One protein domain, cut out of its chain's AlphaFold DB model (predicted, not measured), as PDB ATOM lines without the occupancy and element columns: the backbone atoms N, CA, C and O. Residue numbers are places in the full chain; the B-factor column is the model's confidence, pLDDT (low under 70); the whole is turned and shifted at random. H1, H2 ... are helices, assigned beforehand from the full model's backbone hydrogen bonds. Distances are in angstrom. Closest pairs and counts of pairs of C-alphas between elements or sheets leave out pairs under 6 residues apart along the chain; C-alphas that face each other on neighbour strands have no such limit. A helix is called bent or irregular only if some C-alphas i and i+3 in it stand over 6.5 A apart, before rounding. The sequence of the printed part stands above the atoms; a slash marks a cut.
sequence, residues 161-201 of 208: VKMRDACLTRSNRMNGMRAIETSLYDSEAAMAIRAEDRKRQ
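Overview. This is residues 161 to 201 of the 208 residues of the protein "Hypothetical protein" of Pseudo-nitzschia australis (UniProt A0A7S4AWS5). One long helix, H2, makes nearly the whole length of a thin rod, and a short helix, H1, sits before its first end, set off by a step at residues 168 and 169. The printed part has 41 residues with two named helices, H1 then H2, and no named strand; the class is all helix. It is extended, with a radius of gyration of the C-alphas of 17.1 A and spans of 55 by 13 by 5 A.

Arrangement. H1, residues 161 to 167, and H2, residues 170 to 201, are close but not clearly touching; their closest C-alphas, those of Cys 167 and Arg 173, are 7.6 A apart. They run the same way at a steep tilt of 42 degrees. In both helices every O i to N i+4 pair is within hydrogen-bond range.

Along the chain. H1 begins with C-alpha 161 at (157.737, 142.955, 165.044) and has 7 residues. H2 runs 46.7 A from C-alpha 170 at (143.132, 149.113, 164.530) to C-alpha 201 at (110.327, 117.115, 155.488), and is not bent.

Size, cuts and confidence. The C-alphas farthest apart, those of Val 161 and Gln 201, are 54.8 A apart. The printed part has no cut, and the link from H1 to H2 is tight. Mean pLDDT of the printed part is 82.6; residues 161 to 164 and 166 to 167 are under 70.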
ATOM      1  N   VAL A 161     158.438 141.950 164.232       66.69
ATOM      2  CA  VAL A 161     157.737 142.955 165.044       66.69
ATOM      3  C   VAL A 161     156.855 143.881 164.196       66.69
ATOM      4  O   VAL A 161     155.697 144.077 164.541       66.69
ATOM      5  N   LYS A 162     157.336 144.388 163.051       66.12
ATOM      6  CA  LYS A 162     156.550 145.279 162.174       66.12
ATOM      7  C   LYS A 162     155.405 144.542 161.477       66.12
ATOM      8  O   LYS A 162     154.336 145.113 161.297       66.12
ATOM      9  N   MET A 163     155.611 143.270 161.125       64.75
ATOM     10  CA  MET A 163     154.549 142.390 160.618       64.75
ATOM     11  C   MET A 163     153.473 142.149 161.685       64.75
ATOM     12  O   MET A 163     152.282 142.275 161.399       64.75
ATOM     13  N   ARG A 164     153.874 141.882 162.937       66.31
ATOM     14  CA  ARG A 164     152.936 141.806 164.068       66.31
ATOM     15  C   ARG A 164     152.177 143.107 164.273       66.31
ATOM     16  O   ARG A 164     150.956 143.062 164.386       66.31
ATOM     17  N   ASP A 165     152.866 144.239 164.280       70.06
ATOM     18  CA  ASP A 165     152.238 145.543 164.485       70.06
ATOM     19  C   ASP A 165     151.269 145.889 163.348       70.06
ATOM     20  O   ASP A 165     150.177 146.394 163.608       70.06
ATOM     21  N   ALA A 166     151.591 145.522 162.101       66.81
ATOM     22  CA  ALA A 166     150.685 145.649 160.961       66.81
ATOM     23  C   ALA A 166     149.411 144.800 161.142       66.81
ATOM     24  O   ALA A 166     148.296 145.290 160.931       66.81
ATOM     25  N   CYS A 167     149.541 143.550 161.601       64.56
ATOM     26  CA  CYS A 167     148.400 142.690 161.944       64.56
ATOM     27  C   CYS A 167     147.596 143.205 163.152       64.56
ATOM     28  O   CYS A 167     146.397 142.947 163.237       64.56
ATOM     29  N   LEU A 168     148.230 143.949 164.061       71.81
ATOM     30  CA  LEU A 168     147.602 144.559 165.236       71.81
ATOM     31  C   LEU A 168     147.027 145.957 164.967       71.81
ATOM     32  O   LEU A 168     146.442 146.555 165.875       71.81
ATOM     33  N   THR A 169     147.142 146.486 163.743       80.69
ATOM     34  CA  THR A 169     146.548 147.787 163.413       80.69
ATOM     35  C   THR A 169     145.049 147.789 163.702       80.69
ATOM     36  O   THR A 169     144.324 146.819 163.456       80.69
ATOM     37  N   ARG A 170     144.554 148.927 164.202       77.75
ATOM     38  CA  ARG A 170     143.132 149.113 164.530       77.75
ATOM     39  C   ARG A 170     142.224 148.791 163.338       77.75
ATOM     40  O   ARG A 170     141.167 148.210 163.539       77.75
ATOM     41  N   SER A 171     142.658 149.115 162.117       82.81
ATOM     42  CA  SER A 171     141.931 148.803 160.880       82.81
ATOM     43  C   SER A 171     141.794 147.294 160.658       82.81
ATOM     44  O   SER A 171     140.681 146.792 160.525       82.81
ATOM     45  N   ASN A 172     142.898 146.542 160.732       75.38
ATOM     46  CA  ASN A 172     142.874 145.089 160.548       75.38
ATOM     47  C   ASN A 172     142.062 144.385 161.636       75.38
ATOM     48  O   ASN A 172     141.298 143.467 161.340       75.38
ATOM     49  N   ARG A 173     142.140 144.871 162.880       81.06
ATOM     50  CA  ARG A 173     141.287 144.387 163.970       81.06
ATOM     51  C   ARG A 173     139.802 144.640 163.693       81.06
ATOM     52  O   ARG A 173     138.999 143.731 163.873       81.06
ATOM     53  N   MET A 174     139.431 145.843 163.251       85.19
ATOM     54  CA  MET A 174     138.041 146.175 162.909       85.19
ATOM     55  C   MET A 174     137.525 145.336 161.738       85.19
ATOM     56  O   MET A 174     136.404 144.834 161.795       85.19
ATOM     57  N   ASN A 175     138.348 145.132 160.708       78.06
ATOM     58  CA  ASN A 175     138.007 144.289 159.563       78.06
ATOM     59  C   ASN A 175     137.822 142.827 159.982       78.06
ATOM     60  O   ASN A 175     136.844 142.197 159.585       78.06
ATOM     61  N   GLY A 176     138.702 142.311 160.846       79.88
ATOM     62  CA  GLY A 176     138.574 140.970 161.412       79.88
ATOM     63  C   GLY A 176     137.297 140.801 162.238       79.88
ATOM     64  O   GLY A 176     136.576 139.826 162.054       79.88
ATOM     65  N   MET A 177     136.967 141.777 163.090       87.38
ATOM     66  CA  MET A 177     135.725 141.753 163.872       87.38
ATOM     67  C   MET A 177     134.478 141.793 162.981       87.38
ATOM     68  O   MET A 177     133.572 140.994 163.194       87.38
ATOM     69  N   ARG A 178     134.458 142.641 161.943       88.06
ATOM     70  CA  ARG A 178     133.357 142.678 160.964       88.06
ATOM     71  C   ARG A 178     133.209 141.365 160.205       88.06
ATOM     72  O   ARG A 178     132.088 140.934 159.953       88.06
ATOM     73  N   ALA A 179     134.318 140.720 159.848       83.12
ATOM     74  CA  ALA A 179     134.284 139.424 159.178       83.12
ATOM     75  C   ALA A 179     133.694 138.334 160.089       83.12
ATOM     76  O   ALA A 179     132.881 137.534 159.634       83.12
ATOM     77  N   ILE A 180     134.056 138.336 161.378       83.44
ATOM     78  CA  ILE A 180     133.487 137.423 162.380       83.44
ATOM     79  C   ILE A 180     131.985 137.673 162.544       83.44
ATOM     80  O   ILE A 180     131.204 136.731 162.470       83.44
ATOM     81  N   GLU A 181     131.577 138.928 162.722       90.44
ATOM     82  CA  GLU A 181     130.173 139.321 162.887       90.44
ATOM     83  C   GLU A 181     129.323 138.924 161.671       90.44
ATOM     84  O   GLU A 181     128.288 138.276 161.818       90.44
ATOM     85  N   THR A 182     129.818 139.200 160.461       87.88
ATOM     86  CA  THR A 182     129.159 138.783 159.213       87.88
ATOM     87  C   THR A 182     129.041 137.258 159.131       87.88
ATOM     88  O   THR A 182     127.981 136.729 158.811       87.88
ATOM     89  N   SER A 183     130.107 136.530 159.482       83.19
ATOM     90  CA  SER A 183     130.102 135.063 159.469       83.19
ATOM     91  C   SER A 183     129.132 134.458 160.487       83.19
ATOM     92  O   SER A 183     128.616 133.362 160.249       83.19
ATOM     93  N   LEU A 184     128.910 135.119 161.627       88.69
ATOM     94  CA  LEU A 184     127.920 134.694 162.619       88.69
ATOM     95  C   LEU A 184     126.506 134.869 162.070       88.69
ATOM     96  O   LEU A 184     125.735 133.911 162.098       88.69
ATOM     97  N   TYR A 185     126.210 136.028 161.480       91.69
ATOM     98  CA  TYR A 185     124.920 136.290 160.841       91.69
ATOM     99  C   TYR A 185     124.609 135.276 159.728       91.69
ATOM    100  O   TYR A 185     123.529 134.684 159.694       91.69
ATOM    101  N   ASP A 186     125.588 134.986 158.866       85.31
ATOM    102  CA  ASP A 186     125.451 133.977 157.810       85.31
ATOM    103  C   ASP A 186     125.197 132.573 158.384       85.31
ATOM    104  O   ASP A 186     124.422 131.788 157.829       85.31
ATOM    105  N   SER A 187     125.832 132.244 159.514       87.94
ATOM    106  CA  SER A 187     125.651 130.954 160.187       87.94
ATOM    107  C   SER A 187     124.256 130.823 160.799       87.94
ATOM    108  O   SER A 187     123.631 129.767 160.676       87.94
ATOM    109  N   GLU A 188     123.739 131.885 161.418       92.31
ATOM    110  CA  GLU A 188     122.375 131.933 161.952       92.31
ATOM    111  C   GLU A 188     121.332 131.805 160.837       92.31
ATOM    112  O   GLU A 188     120.431 130.965 160.927       92.31
ATOM    113  N   ALA A 189     121.508 132.542 159.735       89.50
ATOM    114  CA  ALA A 189     120.654 132.434 158.557       89.50
ATOM    115  C   ALA A 189     120.662 131.007 157.976       89.50
ATOM    116  O   ALA A 189     119.608 130.440 157.674       89.50
ATOM    117  N   ALA A 190     121.835 130.372 157.887       86.81
ATOM    118  CA  ALA A 190     121.953 128.990 157.428       86.81
ATOM    119  C   ALA A 190     121.266 127.984 158.372       86.81
ATOM    120  O   ALA A 190     120.676 127.000 157.910       86.81
ATOM    121  N   MET A 191     121.318 128.208 159.690       90.75
ATOM    122  CA  MET A 191     120.599 127.374 160.658       90.75
ATOM    123  C   MET A 191     119.082 127.533 160.545       90.75
ATOM    124  O   MET A 191     118.373 126.527 160.624       90.75
ATOM    125  N   ALA A 192     118.586 128.751 160.307       91.00
ATOM    126  CA  ALA A 192     117.162 129.008 160.101       91.00
ATOM    127  C   ALA A 192     116.617 128.239 158.886       91.00
ATOM    128  O   ALA A 192     115.612 127.536 159.008       91.00
ATOM    129  N   ILE A 193     117.339 128.268 157.759       87.12
ATOM    130  CA  ILE A 193     116.979 127.512 156.546       87.12
ATOM    131  C   ILE A 193     116.923 126.008 156.843       87.12
ATOM    132  O   ILE A 193     115.930 125.347 156.551       87.12
ATOM    133  N   ARG A 194     117.947 125.457 157.514       85.81
ATOM    134  CA  ARG A 194     117.964 124.029 157.890       85.81
ATOM    135  C   ARG A 194     116.813 123.643 158.817       85.81
ATOM    136  O   ARG A 194     116.312 122.520 158.742       85.81
ATOM    137  N   ALA A 195     116.425 124.531 159.731       92.56
ATOM    138  CA  ALA A 195     115.296 124.297 160.621       92.56
ATOM    139  C   ALA A 195     113.971 124.268 159.845       92.56
ATOM    140  O   ALA A 195     113.120 123.423 160.128       92.56
ATOM    141  N   GLU A 196     113.808 125.144 158.851       92.25
ATOM    142  CA  GLU A 196     112.640 125.161 157.970       92.25
ATOM    143  C   GLU A 196     112.570 123.908 157.085       92.25
ATOM    144  O   GLU A 196     111.526 123.252 157.040       92.25
ATOM    145  N   ASP A 197     113.686 123.498 156.480       88.62
ATOM    146  CA  ASP A 197     113.768 122.279 155.665       88.62
ATOM    147  C   ASP A 197     113.354 121.034 156.461       88.62
ATOM    148  O   ASP A 197     112.583 120.199 155.980       88.62
ATOM    149  N   ARG A 198     113.785 120.929 157.727       89.88
ATOM    150  CA  ARG A 198     113.365 119.840 158.626       89.88
ATOM    151  C   ARG A 198     111.868 119.858 158.920       89.88
ATOM    152  O   ARG A 198     111.273 118.793 159.073       89.88
ATOM    153  N   LYS A 199     111.245 121.037 159.029       92.12
ATOM    154  CA  LYS A 199     109.788 121.147 159.212       92.12
ATOM    155  C   LYS A 199     109.049 120.704 157.948       92.12
ATOM    156  O   LYS A 199     108.095 119.942 158.061       92.12
ATOM    157  N   ARG A 200     109.527 121.105 156.765       86.12
ATOM    158  CA  ARG A 200     108.948 120.710 155.469       86.12
ATOM    159  C   ARG A 200     109.038 119.201 155.235       86.12
ATOM    160  O   ARG A 200     108.050 118.601 154.830       86.12
ATOM    161  N   GLN A 201     110.168 118.573 155.573       85.81
ATOM    162  CA  GLN A 201     110.327 117.115 155.488       85.81
ATOM    163  C   GLN A 201     109.348 116.354 156.392       85.81
ATOM    164  O   GLN A 201     108.840 115.314 155.997       85.81
TER     165      GLN A 201